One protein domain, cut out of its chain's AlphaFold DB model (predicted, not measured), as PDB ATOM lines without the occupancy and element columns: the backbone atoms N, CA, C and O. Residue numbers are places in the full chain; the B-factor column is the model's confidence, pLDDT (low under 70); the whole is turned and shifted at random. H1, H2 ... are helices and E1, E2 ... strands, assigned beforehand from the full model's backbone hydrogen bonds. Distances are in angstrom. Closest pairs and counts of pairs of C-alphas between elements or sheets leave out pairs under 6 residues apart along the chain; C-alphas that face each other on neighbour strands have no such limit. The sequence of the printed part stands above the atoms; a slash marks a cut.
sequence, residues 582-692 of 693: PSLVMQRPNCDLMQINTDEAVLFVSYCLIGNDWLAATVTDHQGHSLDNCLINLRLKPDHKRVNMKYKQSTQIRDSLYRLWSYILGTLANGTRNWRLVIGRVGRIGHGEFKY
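AT A GLANCE: This is residues 582 to 692 of the 693 residues of the protein "Mediator of RNA polymerase II transcription subunit 13" of Onchocerca flexuosa (UniProt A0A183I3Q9). A twisted sheet of four strands, E5 E4 E3 E6, curls round one long helix, H1, on one face. The small hairpin E1 and E2 lies at one end of the long axis; at the other, residues 639 to 644 stick out. The 111 printed residues hold E1 E2 E3 E4 E5 H1 E6 H2 in chain order, a mixed class of helices and strands; the large sheet is mixed too. The whole is loose, radius of gyration of the C-alphas 18.6 A, and spans 66 by 29 by 19 A.

HOW THE PARTS SIT: E3, residues 600 to 610, E4, residues 614 to 621, and E5, residues 627 to 633, form a meander, each strand the antiparallel neighbour of the one before; N 606 and O 618 are 2.9 A apart, N 630 and O 617 2.8 A, within hydrogen-bond range. E6, residues 674 to 681, is parallel to E3 at 26 degrees, with N 605 and O 678 at 2.8 A. H1, residues 649 to 668, is on the sheet, making two layers, helix and sheet; the closest C-alphas of H1 and E4, Ser 656 and Leu 615, are 6.9 A apart. E5, H1 and E6 form a split strand-helix-strand unit, with E4 and E3 between its strands; its crossover is right-handed. H2, residues 687 to 690, touches H1 at residues 650 to 657 alone, closest C-alphas Ser 650 and Gly 688, 6.4 A. E1, residues 585 to 587, and E2, residues 593 to 595, are an antiparallel hairpin, N 586 and O 594 at 2.9 A, apart from E3. Every O i to N i+4 pair of H1 is within hydrogen-bond range; H2 is too short for one.

IN THESE COORDINATES: E3 is 31.9 A long, H1 28.6 A, E4 23.4 A, E6 22.8 A and E5 20.2 A. E1 begins at C-alpha 585 (285.553, 301.225, 278.632); H2 ends at C-alpha 690 (308.089, 274.031, 274.086).

THE WHOLE: The C-alphas farthest apart, Cys 591 and Lys 641, are 68.4 A apart. The printed part has no cut; the E5 to H1 link, 15 residues, is long. pLDDT is under 70 at residues 583 to 599, 611 to 612 and 636 to 651.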
ATOM      1  N   PRO A 582     294.808 302.272 277.225       71.31
ATOM      2  CA  PRO A 582     293.556 301.970 276.547       71.31
ATOM      3  C   PRO A 582     292.381 302.558 277.337       71.31
ATOM      4  O   PRO A 582     292.410 302.622 278.570       71.31
ATOM      5  N   SER A 583     291.331 302.975 276.629       67.25
ATOM      6  CA  SER A 583     290.105 303.474 277.253       67.25
ATOM      7  C   SER A 583     289.547 302.443 278.237       67.25
ATOM      8  O   SER A 583     289.306 301.298 277.863       67.25
ATOM      9  N   LEU A 584     289.289 302.864 279.483       59.94
ATOM     10  CA  LEU A 584     288.776 302.002 280.567       59.94
ATOM     11  C   LEU A 584     287.496 301.241 280.183       59.94
ATOM     12  O   LEU A 584     287.222 300.162 280.709       59.94
ATOM     13  N   VAL A 585     286.724 301.819 279.264       58.97
ATOM     14  CA  VAL A 585     285.553 301.225 278.632       58.97
ATOM     15  C   VAL A 585     285.775 301.246 277.124       58.97
ATOM     16  O   VAL A 585     285.945 302.317 276.539       58.97
ATOM     17  N   MET A 586     285.745 300.072 276.498       60.25
ATOM     18  CA  MET A 586     285.757 299.927 275.045       60.25
ATOM     19  C   MET A 586     284.407 299.374 274.587       60.25
ATOM     20  O   MET A 586     283.959 298.335 275.072       60.25
ATOM     21  N   GLN A 587     283.746 300.065 273.661       53.47
ATOM     22  CA  GLN A 587     282.527 299.572 273.026       53.47
ATOM     23  C   GLN A 587     282.928 298.645 271.872       53.47
ATOM     24  O   GLN A 587     283.577 299.090 270.927       53.47
ATOM     25  N   ARG A 588     282.573 297.356 271.951       56.66
ATOM     26  CA  ARG A 588     282.736 296.423 270.822       56.66
ATOM     27  C   ARG A 588     281.763 296.783 269.683       56.66
ATOM     28  O   ARG A 588     280.751 297.437 269.952       56.66
ATOM     29  N   PRO A 589     282.005 296.327 268.435       49.44
ATOM     30  CA  PRO A 589     281.103 296.565 267.296       49.44
ATOM     31  C   PRO A 589     279.638 296.190 267.582       49.44
ATOM     32  O   PRO A 589     278.713 296.864 267.142       49.44
ATOM     33  N   ASN A 590     279.431 295.167 268.413       55.22
ATOM     34  CA  ASN A 590     278.137 294.646 268.856       55.22
ATOM     35  C   ASN A 590     277.464 295.506 269.956       55.22
ATOM     36  O   ASN A 590     276.517 295.054 270.593       55.22
ATOM     37  N   CYS A 591     277.968 296.717 270.225       55.53
ATOM     38  CA  CYS A 591     277.565 297.635 271.302       55.53
ATOM     39  C   CYS A 591     277.755 297.137 272.750       55.53
ATOM     40  O   CYS A 591     277.428 297.870 273.684       55.53
ATOM     41  N   ASP A 592     278.343 295.959 272.958       51.94
ATOM     42  CA  ASP A 592     278.780 295.497 274.279       51.94
ATOM     43  C   ASP A 592     279.875 296.412 274.850       51.94
ATOM     44  O   ASP A 592     280.907 296.644 274.212       51.94
ATOM     45  N   LEU A 593     279.697 296.859 276.095       60.91
ATOM     46  CA  LEU A 593     280.731 297.564 276.849       60.91
ATOM     47  C   LEU A 593     281.684 296.551 277.492       60.91
ATOM     48  O   LEU A 593     281.295 295.789 278.378       60.91
ATOM     49  N   MET A 594     282.946 296.559 277.070       60.34
ATOM     50  CA  MET A 594     284.019 295.801 277.704       60.34
ATOM     51  C   MET A 594     284.813 296.726 278.628       60.34
ATOM     52  O   MET A 594     285.420 297.695 278.174       60.34
ATOM     53  N   GLN A 595     284.819 296.420 279.925       60.06
ATOM     54  CA  GLN A 595     285.682 297.093 280.892       60.06
ATOM     55  C   GLN A 595     287.054 296.412 280.898       60.06
ATOM     56  O   GLN A 595     287.148 295.207 281.140       60.06
ATOM     57  N   ILE A 596     288.112 297.170 280.616       62.34
ATOM     58  CA  ILE A 596     289.484 296.648 280.603       62.34
ATOM     59  C   ILE A 596     290.032 296.702 282.031       62.34
ATOM     60  O   ILE A 596     290.011 297.755 282.668       62.34
ATOM     61  N   ASN A 597     290.524 295.570 282.541       61.03
ATOM     62  CA  ASN A 597     291.193 295.536 283.839       61.03
ATOM     63  C   ASN A 597     292.583 296.182 283.724       61.03
ATOM     64  O   ASN A 597     293.459 295.644 283.051       61.03
ATOM     65  N   THR A 598     292.783 297.322 284.385       64.00
ATOM     66  CA  THR A 598     294.047 298.076 284.372       64.00
ATOM     67  C   THR A 598     295.094 297.572 285.362       64.00
ATOM     68  O   THR A 598     296.238 298.018 285.299       64.00
ATOM     69  N   ASP A 599     294.736 296.660 286.271       68.06
ATOM     70  CA  ASP A 599     295.666 296.155 287.290       68.06
ATOM     71  C   ASP A 599     296.670 295.128 286.730       68.06
ATOM     72  O   ASP A 599     297.688 294.855 287.368       68.06
ATOM     73  N   GLU A 600     296.412 294.565 285.542       77.25
ATOM     74  CA  GLU A 600     297.322 293.653 284.839       77.25
ATOM     75  C   GLU A 600     298.175 294.400 283.805       77.25
ATOM     76  O   GLU A 600     297.677 294.894 282.795       77.25
ATOM     77  N   ALA A 601     299.493 294.420 284.007       84.12
ATOM     78  CA  ALA A 601     300.436 294.937 283.024       84.12
ATOM     79  C   ALA A 601     300.941 293.800 282.128       84.12
ATOM     80  O   ALA A 601     301.532 292.835 282.614       84.12
ATOM     81  N   VAL A 602     300.759 293.911 280.810       88.06
ATOM     82  CA  VAL A 602     301.308 292.919 279.871       88.06
ATOM     83  C   VAL A 602     302.757 293.262 279.521       88.06
ATOM     84  O   VAL A 602     303.056 294.407 279.165       88.06
ATOM     85  N   LEU A 603     303.636 292.258 279.610       89.38
ATOM     86  CA  LEU A 603     305.032 292.292 279.176       89.38
ATOM     87  C   LEU A 603     305.221 291.357 277.974       89.38
ATOM     88  O   LEU A 603     305.110 290.135 278.103       89.38
ATOM     89  N   PHE A 604     305.523 291.929 276.815       90.81
ATOM     90  CA  PHE A 604     305.851 291.208 275.592       90.81
ATOM     91  C   PHE A 604     307.352 290.922 275.542       90.81
ATOM     92  O   PHE A 604     308.174 291.828 275.662       90.81
ATOM     93  N   VAL A 605     307.717 289.659 275.337       90.50
ATOM     94  CA  VAL A 605     309.105 289.207 275.216       90.50
ATOM     95  C   VAL A 605     309.269 288.469 273.900       90.50
ATOM     96  O   VAL A 605     308.734 287.377 273.740       90.50
ATOM     97  N   SER A 606     310.044 289.020 272.973       88.81
ATOM     98  CA  SER A 606     310.340 288.378 271.691       88.81
ATOM     99  C   SER A 606     311.781 287.889 271.672       88.81
ATOM    100  O   SER A 606     312.701 288.678 271.886       88.81
ATOM    101  N   TYR A 607     312.003 286.598 271.407       85.81
ATOM    102  CA  TYR A 607     313.349 286.018 271.395       85.81
ATOM    103  C   TYR A 607     313.690 285.246 270.114       85.81
ATOM    104  O   TYR A 607     312.857 284.572 269.492       85.81
ATOM    105  N   CYS A 608     314.965 285.328 269.733       83.69
ATOM    106  CA  CYS A 608     315.531 284.684 268.557       83.69
ATOM    107  C   CYS A 608     316.840 283.955 268.882       83.69
ATOM    108  O   CYS A 608     317.775 284.548 269.420       83.69
ATOM    109  N   LEU A 609     316.922 282.670 268.524       76.06
ATOM    110  CA  LEU A 609     318.184 281.928 268.509       76.06
ATOM    111  C   LEU A 609     318.920 282.205 267.195       76.06
ATOM    112  O   LEU A 609     318.395 281.944 266.113       76.06
ATOM    113  N   ILE A 610     320.137 282.728 267.311       74.00
ATOM    114  CA  ILE A 610     320.993 283.153 266.206       74.00
ATOM    115  C   ILE A 610     322.119 282.128 266.069       74.00
ATOM    116  O   ILE A 610     323.060 282.068 266.872       74.00
ATOM    117  N   GLY A 611     321.984 281.270 265.057       69.75
ATOM    118  CA  GLY A 611     322.809 280.071 264.928       69.75
ATOM    119  C   GLY A 611     322.689 279.182 266.170       69.75
ATOM    120  O   GLY A 611     321.601 278.997 266.710       69.75
ATOM    121  N   ASN A 612     323.823 278.661 266.640       68.75
ATOM    122  CA  ASN A 612     323.906 277.854 267.863       68.75
ATOM    123  C   ASN A 612     324.572 278.614 269.024       68.75
ATOM    124  O   ASN A 612     324.936 278.001 270.021       68.75
ATOM    125  N   ASP A 613     324.823 279.914 268.880       71.19
ATOM    126  CA  ASP A 613     325.835 280.613 269.683       71.19
ATOM    127  C   ASP A 613     325.304 281.821 270.443       71.19
ATOM    128  O   ASP A 613     325.879 282.204 271.462       71.19
ATOM    129  N   TRP A 614     324.207 282.402 269.967       77.75
ATOM    130  CA  TRP A 614     323.656 283.634 270.497       77.75
ATOM    131  C   TRP A 614     322.142 283.532 270.626       77.75
ATOM    132  O   TRP A 614     321.461 282.918 269.805       77.75
ATOM    133  N   LEU A 615     321.618 284.163 271.666       81.69
ATOM    134  CA  LEU A 615     320.198 284.355 271.908       81.69
ATOM    135  C   LEU A 615     319.958 285.862 271.986       81.69
ATOM    136  O   LEU A 615     320.443 286.505 272.911       81.69
ATOM    137  N   ALA A 616     319.226 286.420 271.029       82.81
ATOM    138  CA  ALA A 616     318.693 287.769 271.147       82.81
ATOM    139  C   ALA A 616     317.334 287.714 271.846       82.81
ATOM    140  O   ALA A 616     316.520 286.834 271.558       82.81
ATOM    141  N   ALA A 617     317.083 288.665 272.735       85.06
ATOM    142  CA  ALA A 617     315.791 288.877 273.363       85.06
ATOM    143  C   ALA A 617     315.499 290.377 273.421       85.06
ATOM    144  O   ALA A 617     316.346 291.159 273.845       85.06
ATOM    145  N   THR A 618     314.297 290.768 273.017       86.56
ATOM    146  CA  THR A 618     313.751 292.108 273.233       86.56
ATOM    147  C   THR A 618     312.523 292.003 274.124       86.56
ATOM    148  O   THR A 618     311.788 291.012 274.073       86.56
ATOM    149  N   VAL A 619     312.338 292.998 274.979       88.06
ATOM    150  CA  VAL A 619     311.244 293.094 275.935       88.06
ATOM    151  C   VAL A 619     310.615 294.468 275.784       88.06
ATOM    152  O   VAL A 619     311.326 295.466 275.858       88.06
ATOM    153  N   THR A 620     309.295 294.512 275.616       89.31
ATOM    154  CA  THR A 620     308.502 295.740 275.728       89.31
ATOM    155  C   THR A 620     307.256 295.479 276.563       89.31
ATOM    156  O   THR A 620     306.630 294.431 276.431       89.31
ATOM    157  N   ASP A 621     306.849 296.407 277.422       88.38
ATOM    158  CA  ASP A 621     305.492 296.376 277.973       88.38
ATOM    159  C   ASP A 621     304.478 296.936 276.963       88.38
ATOM    160  O   ASP A 621     304.836 297.577 275.974       88.38
ATOM    161  N   HIS A 622     303.195 296.691 277.224       84.06
ATOM    162  CA  HIS A 622     302.070 297.137 276.392       84.06
ATOM    163  C   HIS A 622     301.932 298.656 276.195       84.06
ATOM    164  O   HIS A 622     301.223 299.074 275.286       84.06
ATOM    165  N   GLN A 623     302.590 299.478 277.020       85.06
ATOM    166  CA  GLN A 623     302.601 300.941 276.892       85.06
ATOM    167  C   GLN A 623     303.939 301.495 276.377       85.06
ATOM    168  O   GLN A 623     304.023 302.668 276.015       85.06
ATOM    169  N   GLY A 624     304.994 300.677 276.346       85.44
ATOM    170  CA  GLY A 624     306.355 301.121 276.059       85.44
ATOM    171  C   GLY A 624     307.049 301.846 277.223       85.44
ATOM    172  O   GLY A 624     308.060 302.500 276.993       85.44
ATOM    173  N   HIS A 625     306.574 301.757 278.475       81.88
ATOM    174  CA  HIS A 625     307.323 302.250 279.643       81.88
ATOM    175  C   HIS A 625     308.628 301.480 279.911       81.88
ATOM    176  O   HIS A 625     309.565 302.048 280.473       81.88
ATOM    177  N   SER A 626     308.694 300.203 279.544       81.69
ATOM    178  CA  SER A 626     309.861 299.337 279.701       81.69
ATOM    179  C   SER A 626     310.260 298.816 278.333       81.69
ATOM    180  O   SER A 626     309.497 298.063 277.746       81.69
ATOM    181  N   LEU A 627     311.446 299.186 277.846       83.69
ATOM    182  CA  LEU A 627     312.029 298.633 276.624       83.69
ATOM    183  C   LEU A 627     313.466 298.197 276.908       83.69
ATOM    184  O   LEU A 627     314.302 299.010 277.314       83.69
ATOM    185  N   ASP A 628     313.758 296.914 276.704       82.31
ATOM    186  CA  ASP A 628     315.096 296.363 276.914       82.31
ATOM    187  C   ASP A 628     315.482 295.321 275.859       82.31
ATOM    188  O   ASP A 628     314.666 294.510 275.420       82.31
ATOM    189  N   ASN A 629     316.752 295.346 275.459       84.75
ATOM    190  CA  ASN A 629     317.314 294.556 274.370       84.75
ATOM    191  C   ASN A 629     318.582 293.860 274.870       84.75
ATOM    192  O   ASN A 629     319.525 294.517 275.313       84.75
ATOM    193  N   CYS A 630     318.629 292.535 274.759       80.12
ATOM    194  CA  CYS A 630     319.714 291.707 275.268       80.12
ATOM    195  C   CYS A 630     320.235 290.742 274.196       80.12
ATOM    196  O   CYS A 630     319.460 290.136 273.454       80.12
ATOM    197  N   LEU A 631     321.557 290.558 274.154       81.19
ATOM    198  CA  LEU A 631     322.226 289.547 273.339       81.19
ATOM    199  C   LEU A 631     323.054 288.629 274.249       81.19
ATOM    200  O   LEU A 631     324.111 288.999 274.759       81.19
ATOM    201  N   ILE A 632     322.559 287.414 274.459       80.31
ATOM    202  CA  ILE A 632     323.102 286.433 275.396       80.31
ATOM    203  C   ILE A 632     324.022 285.469 274.645       80.31
ATOM    204  O   ILE A 632     323.593 284.750 273.742       80.31
ATOM    205  N   ASN A 633     325.289 285.412 275.055       80.94
ATOM    206  CA  ASN A 633     326.257 284.451 274.531       80.94
ATOM    207  C   ASN A 633     326.004 283.051 275.121       80.94
ATOM    208  O   ASN A 633     326.136 282.845 276.330       80.94
ATOM    209  N   LEU A 634     325.665 282.086 274.265       79.31
ATOM    210  CA  LEU A 634     325.390 280.686 274.619       79.31
ATOM    211  C   LEU A 634     326.643 279.800 274.582       79.31
ATOM    212  O   LEU A 634     326.572 278.598 274.851       79.31
ATOM    213  N   ARG A 635     327.801 280.367 274.235       71.56
ATOM    214  CA  ARG A 635     329.060 279.631 274.162       71.56
ATOM    215  C   ARG A 635     329.609 279.351 275.545       71.56
ATOM    216  O   ARG A 635     329.790 280.247 276.369       71.56
ATOM    217  N   LEU A 636     329.980 278.097 275.761       63.94
ATOM    218  CA  LEU A 636     330.847 277.732 276.867       63.94
ATOM    219  C   LEU A 636     332.252 278.274 276.576       63.94
ATOM    220  O   LEU A 636     332.844 277.940 275.549       63.94
ATOM    221  N   LYS A 637     332.812 279.071 277.495       55.09
ATOM    222  CA  LYS A 637     334.264 279.283 277.515       55.09
ATOM    223  C   LYS A 637     334.925 277.905 277.686       55.09
ATOM    224  O   LYS A 637     334.496 277.164 278.575       55.09
ATOM    225  N   PRO A 638     335.935 277.539 276.876       51.59
ATOM    226  CA  PRO A 638     336.647 276.279 277.043       51.59
ATOM    227  C   PRO A 638     337.485 276.334 278.327       51.59
ATOM    228  O   PRO A 638     338.642 276.742 278.319       51.59
ATOM    229  N   ASP A 639     336.878 275.939 279.446       44.19
ATOM    230  CA  ASP A 639     337.573 275.717 280.713       44.19
ATOM    231  C   ASP A 639     338.683 274.679 280.482       44.19
ATOM    232  O   ASP A 639     338.418 273.578 279.987       44.19
ATOM    233  N   HIS A 640     339.925 275.013 280.850       48.50
ATOM    234  CA  HIS A 640     341.090 274.141 280.678       48.50
ATOM    235  C   HIS A 640     340.924 272.769 281.360       48.50
ATOM    236  O   HIS A 640     341.627 271.824 281.010       48.50
ATOM    237  N   LYS A 641     339.971 272.627 282.295       51.09
ATOM    238  CA  LYS A 641     339.614 271.352 282.941       51.09
ATOM    239  C   LYS A 641     338.477 270.575 282.253       51.09
ATOM    240  O   LYS A 641     338.230 269.432 282.628       51.09
ATOM    241  N   ARG A 642     337.771 271.149 281.266       51.19
ATOM    242  CA  ARG A 642     336.577 270.552 280.614       51.19
ATOM    243  C   ARG A 642     336.593 270.626 279.082       51.19
ATOM    244  O   ARG A 642     335.543 270.738 278.452       51.19
ATOM    245  N   VAL A 643     337.775 270.487 278.483       46.97
ATOM    246  CA  VAL A 643     338.052 270.626 277.035       46.97
ATOM    247  C   VAL A 643     337.113 269.817 276.108       46.97
ATOM    248  O   VAL A 643     336.918 270.196 274.957       46.97
ATOM    249  N   ASN A 644     336.474 268.745 276.597       47.09
ATOM    250  CA  ASN A 644     335.628 267.842 275.800       47.09
ATOM    251  C   ASN A 644     334.102 267.969 276.021       47.09
ATOM    252  O   ASN A 644     333.346 267.158 275.479       47.09
ATOM    253  N   MET A 645     333.605 268.955 276.781       48.59
ATOM    254  CA  MET A 645     332.154 269.148 276.962       48.59
ATOM    255  C   MET A 645     331.509 269.856 275.758       48.59
ATOM    256  O   MET A 645     331.246 271.056 275.774       48.59
ATOM    257  N   LYS A 646     331.203 269.091 274.704       51.62
ATOM    258  CA  LYS A 646     330.238 269.518 273.680       51.62
ATOM    259  C   LYS A 646     328.824 269.369 274.246       51.62
ATOM    260  O   LYS A 646     328.440 268.266 274.636       51.62
ATOM    261  N   TYR A 647     328.045 270.451 274.272       53.44
ATOM    262  CA  TYR A 647     326.620 270.366 274.594       53.44
ATOM    263  C   TYR A 647     325.921 269.385 273.638       53.44
ATOM    264  O   TYR A 647     326.127 269.428 272.425       53.44
ATOM    265  N   LYS A 648     325.023 268.546 274.167       56.69
ATOM    266  CA  LYS A 648     323.947 267.986 273.337       56.69
ATOM    267  C   LYS A 648     322.959 269.119 273.042       56.69
ATOM    268  O   LYS A 648     322.700 269.942 273.918       56.69
ATOM    269  N   GLN A 649     322.360 269.135 271.855       56.78
ATOM    270  CA  GLN A 649     321.450 270.208 271.422       56.78
ATOM    271  C   GLN A 649     320.326 270.491 272.446       56.78
ATOM    272  O   GLN A 649     320.069 271.638 272.793       56.78
ATOM    273  N   SER A 650     319.749 269.441 273.048       61.34
ATOM    274  CA  SER A 650     318.751 269.556 274.128       61.34
ATOM    275  C   SER A 650     319.265 270.263 275.395       61.34
ATOM    276  O   SER A 650     318.519 271.021 276.011       61.34
ATOM    277  N   THR A 651     320.528 270.060 275.784       68.62
ATOM    278  CA  THR A 651     321.124 270.739 276.952       68.62
ATOM    279  C   THR A 651     321.480 272.198 276.676       68.62
ATOM    280  O   THR A 651     321.433 273.002 277.601       68.62
ATOM    281  N   GLN A 652     321.775 272.550 275.422       71.44
ATOM    282  CA  GLN A 652     322.017 273.936 275.024       71.44
ATOM    283  C   GLN A 652     320.724 274.757 275.016       71.44
ATOM    284  O   GLN A 652     320.699 275.835 275.596       71.44
ATOM    285  N   ILE A 653     319.640 274.208 274.451       73.94
ATOM    286  CA  ILE A 653     318.302 274.827 274.478       73.94
ATOM    287  C   ILE A 653     317.862 275.106 275.927       73.94
ATOM    288  O   ILE A 653     317.319 276.166 276.231       73.94
ATOM    289  N   ARG A 654     318.153 274.180 276.850       79.75
ATOM    290  CA  ARG A 654     317.864 274.367 278.277       79.75
ATOM    291  C   ARG A 654     318.655 275.525 278.900       79.75
ATOM    292  O   ARG A 654     318.073 276.302 279.647       79.75
ATOM    293  N   ASP A 655     319.955 275.640 278.617       81.44
ATOM    294  CA  ASP A 655     320.787 276.750 279.114       81.44
ATOM    295  C   ASP A 655     320.338 278.093 278.518       81.44
ATOM    296  O   ASP A 655     320.156 279.063 279.252       81.44
ATOM    297  N   SER A 656     320.040 278.149 277.214       82.12
ATOM    298  CA  SER A 656     319.526 279.373 276.587       82.12
ATOM    299  C   SER A 656     318.202 279.831 277.195       82.12
ATOM    300  O   SER A 656     318.054 281.013 277.486       82.12
ATOM    301  N   LEU A 657     317.267 278.912 277.459       86.31
ATOM    302  CA  LEU A 657     315.983 279.257 278.074       86.31
ATOM    303  C   LEU A 657     316.116 279.623 279.559       86.31
ATOM    304  O   LEU A 657     315.440 280.538 280.020       86.31
ATOM    305  N   TYR A 658     317.038 279.003 280.297       87.56
ATOM    306  CA  TYR A 658     317.336 279.400 281.676       87.56
ATOM    307  C   TYR A 658     317.921 280.819 281.763       87.56
ATOM    308  O   TYR A 658     317.547 281.605 282.637       87.56
ATOM    309  N   ARG A 659     318.805 281.184 280.828       87.62
ATOM    310  CA  ARG A 659     319.356 282.543 280.728       87.62
ATOM    311  C   ARG A 659     318.311 283.554 280.257       87.62
ATOM    312  O   ARG A 659     318.255 284.642 280.818       87.62
ATOM    313  N   LEU A 660     317.452 283.178 279.301       89.00
ATOM    314  CA  LEU A 660     316.295 283.982 278.891       89.00
ATOM    315  C   LEU A 660     315.393 284.285 280.091       89.00
ATOM    316  O   LEU A 660     315.055 285.436 280.330       89.00
ATOM    317  N   TRP A 661     315.054 283.262 280.879       90.38
ATOM    318  CA  TRP A 661     314.218 283.413 282.066       90.38
ATOM    319  C   TRP A 661     314.881 284.287 283.134       90.38
ATOM    320  O   TRP A 661     314.227 285.132 283.736       90.38
ATOM    321  N   SER A 662     316.195 284.145 283.326       88.06
ATOM    322  CA  SER A 662     316.973 284.985 284.247       88.06
ATOM    323  C   SER A 662     316.966 286.463 283.830       88.06
ATOM    324  O   SER A 662     316.846 287.338 284.682       88.06
ATOM    325  N   TYR A 663     317.041 286.740 282.524       87.38
ATOM    326  CA  TYR A 663     316.889 288.085 281.963       87.38
ATOM    327  C   TYR A 663     315.467 288.634 282.166       87.38
ATOM    328  O   TYR A 663     315.322 289.721 282.716       87.38
ATOM    329  N   ILE A 664     314.428 287.854 281.835       89.38
ATOM    330  CA  ILE A 664     313.018 288.230 282.048       89.38
ATOM    331  C   ILE A 664     312.751 288.557 283.525       89.38
ATOM    332  O   ILE A 664     312.154 289.589 283.824       89.38
ATOM    333  N   LEU A 665     313.221 287.722 284.460       87.69
ATOM    334  CA  LEU A 665     313.107 287.981 285.900       87.69
ATOM    335  C   LEU A 665     313.810 289.282 286.313       87.69
ATOM    336  O   LEU A 665     313.281 290.011 287.148       87.69
ATOM    337  N   GLY A 666     314.965 289.591 285.714       83.50
ATOM    338  CA  GLY A 666     315.663 290.861 285.915       83.50
ATOM    339  C   GLY A 666     314.837 292.067 285.461       83.50
ATOM    340  O   GLY A 666     314.713 293.032 286.209       83.50
ATOM    341  N   THR A 667     314.207 292.000 284.284       83.12
ATOM    342  CA  THR A 667     313.323 293.073 283.798       83.12
ATOM    343  C   THR A 667     312.070 293.222 284.667       83.12
ATOM    344  O   THR A 667     311.696 294.341 285.011       83.12
ATOM    345  N   LEU A 668     311.447 292.110 285.075       85.12
ATOM    346  CA  LEU A 668     310.265 292.102 285.947       85.12
ATOM    347  C   LEU A 668     310.557 292.692 287.338       85.12
ATOM    348  O   LEU A 668     309.712 293.387 287.897       85.12
ATOM    349  N   ALA A 669     311.758 292.464 287.881       79.56
ATOM    350  CA  ALA A 669     312.170 292.979 289.188       79.56
ATOM    351  C   ALA A 669     312.251 294.518 289.260       79.56
ATOM    352  O   ALA A 669     312.243 295.074 290.358       79.56
ATOM    353  N   ASN A 670     312.283 295.216 288.118       72.00
ATOM    354  CA  ASN A 670     312.313 296.681 288.064       72.00
ATOM    355  C   ASN A 670     310.961 297.343 288.400       72.00
ATOM    356  O   ASN A 670     310.917 298.561 288.568       72.00
ATOM    357  N   GLY A 671     309.854 296.590 288.487       72.50
ATOM    358  CA  GLY A 671     308.529 297.166 288.734       72.50
ATOM    359  C   GLY A 671     307.579 296.246 289.496       72.50
ATOM    360  O   GLY A 671     307.414 295.078 289.161       72.50
ATOM    361  N   THR A 672     306.871 296.803 290.479       73.38
ATOM    362  CA  THR A 672     305.928 296.090 291.361       73.38
ATOM    363  C   THR A 672     304.528 295.907 290.752       73.38
ATOM    364  O   THR A 672     303.533 295.962 291.473       73.38
ATOM    365  N   ARG A 673     304.423 295.771 289.423       79.81
ATOM    366  CA  ARG A 673     303.140 295.579 288.716       79.81
ATOM    367  C   ARG A 673     302.753 294.092 288.712       79.81
ATOM    368  O   ARG A 673     303.626 293.226 288.758       79.81
ATOM    369  N   ASN A 674     301.459 293.782 288.603       84.50
ATOM    370  CA  ASN A 674     301.019 292.410 288.334       84.50
ATOM    371  C   ASN A 674     301.271 292.106 286.853       84.50
ATOM    372  O   ASN A 674     300.551 292.586 285.979       84.50
ATOM    373  N   TRP A 675     302.334 291.356 286.571       86.81
ATOM    374  CA  TRP A 675     302.797 291.133 285.206       86.81
ATOM    375  C   TRP A 675     302.173 289.893 284.561       86.81
ATOM    376  O   TRP A 675     302.366 288.768 285.027       86.81
ATOM    377  N   ARG A 676     301.518 290.086 283.413       89.38
ATOM    378  CA  ARG A 676     301.158 289.018 282.478       89.38
ATOM    379  C   ARG A 676     302.227 288.918 281.392       89.38
ATOM    380  O   ARG A 676     302.431 289.853 280.623       89.38
ATOM    381  N   LEU A 677     302.894 287.773 281.306       90.50
ATOM    382  CA  LEU A 677     303.982 287.550 280.356       90.50
ATOM    383  C   LEU A 677     303.464 286.975 279.027       90.50
ATOM    384  O   LEU A 677     302.724 285.993 279.021       90.50
ATOM    385  N   VAL A 678     303.888 287.551 277.901       91.06
ATOM    386  CA  VAL A 678     303.606 287.057 276.544       91.06
ATOM    387  C   VAL A 678     304.934 286.818 275.833       91.06
ATOM    388  O   VAL A 678     305.621 287.768 275.469       91.06
ATOM    389  N   ILE A 679     305.314 285.549 275.645       89.69
ATOM    390  CA  ILE A 679     306.606 285.179 275.050       89.69
ATOM    391  C   ILE A 679     306.424 284.759 273.586       89.69
ATOM    392  O   ILE A 679     305.843 283.714 273.297       89.69
ATOM    393  N   GLY A 680     306.966 285.549 272.661       85.88
ATOM    394  CA  GLY A 680     307.053 285.250 271.234       85.88
ATOM    395  C   GLY A 680     308.404 284.638 270.844       85.88
ATOM    396  O   GLY A 680     309.468 285.167 271.165       85.88
ATOM    397  N   ARG A 681     308.378 283.535 270.087       82.94
ATOM    398  CA  ARG A 681     309.556 282.991 269.392       82.94
ATOM    399  C   ARG A 681     309.592 283.555 267.970       82.94
ATOM    400  O   ARG A 681     308.659 283.343 267.206       82.94
ATOM    401  N   VAL A 682     310.691 284.202 267.579       79.38
ATOM    402  CA  VAL A 682     310.886 284.660 266.190       79.38
ATOM    403  C   VAL A 682     311.250 283.468 265.293       79.38
ATOM    404  O   VAL A 682     312.411 283.058 265.218       79.38
ATOM    405  N   GLY A 683     310.246 282.875 264.647       72.50
ATOM    406  CA  GLY A 683     310.383 281.696 263.784       72.50
ATOM    407  C   GLY A 683     309.841 280.412 264.422       72.50
ATOM    408  O   GLY A 683     309.040 280.445 265.352       72.50
ATOM    409  N   ARG A 684     310.251 279.247 263.903       72.69
ATOM    410  CA  ARG A 684     309.722 277.946 264.355       72.69
ATOM    411  C   ARG A 684     310.167 277.630 265.786       72.69
ATOM    412  O   ARG A 684     311.366 277.576 266.052       72.69
ATOM    413  N   ILE A 685     309.203 277.356 266.665       75.81
ATOM    414  CA  ILE A 685     309.459 276.861 268.022       75.81
ATOM    415  C   ILE A 685     309.878 275.386 267.987       75.81
ATOM    416  O   ILE A 685     309.238 274.545 267.349       75.81
ATOM    417  N   GLY A 686     310.980 275.059 268.657       72.12
ATOM    418  CA  GLY A 686     311.461 273.682 268.756       72.12
ATOM    419  C   GLY A 686     310.639 272.856 269.751       72.12
ATOM    420  O   GLY A 686     310.277 273.347 270.815       72.12
ATOM    421  N   HIS A 687     310.427 271.561 269.492       72.81
ATOM    422  CA  HIS A 687     309.767 270.668 270.466       72.81
ATOM    423  C   HIS A 687     310.518 270.597 271.814       72.81
ATOM    424  O   HIS A 687     309.913 270.416 272.867       72.81
ATOM    425  N   GLY A 688     311.844 270.782 271.791       72.69
ATOM    426  CA  GLY A 688     312.647 270.940 273.002       72.69
ATOM    427  C   GLY A 688     312.406 272.268 273.725       72.69
ATOM    428  O   GLY A 688     312.419 272.278 274.947       72.69
ATOM    429  N   GLU A 689     312.159 273.361 272.995       77.00
ATOM    430  CA  GLU A 689     311.856 274.680 273.573       77.00
ATOM    431  C   GLU A 689     310.488 274.652 274.263       77.00
ATOM    432  O   GLU A 689     310.390 274.974 275.442       77.00
ATOM    433  N   PHE A 690     309.459 274.147 273.571       77.56
ATOM    434  CA  PHE A 690     308.089 274.031 274.086       77.56
ATOM    435  C   PHE A 690     307.961 273.166 275.355       77.56
ATOM    436  O   PHE A 690     307.004 273.312 276.099       77.56
ATOM    437  N   LYS A 691     308.909 272.256 275.613       77.31
ATOM    438  CA  LYS A 691     308.929 271.419 276.827       77.31
ATOM    439  C   LYS A 691     309.569 272.111 278.047       77.31
ATOM    440  O   LYS A 691     309.499 271.571 279.151       77.31
ATOM    441  N   TYR A 692     310.277 273.222 277.842       71.88
ATOM    442  CA  TYR A 692     310.994 273.947 278.899       71.88
ATOM    443  C   TYR A 692     310.335 275.271 279.308       71.88
ATOM    444  O   TYR A 692     310.726 275.809 280.345       71.88
TER     445      TYR A 692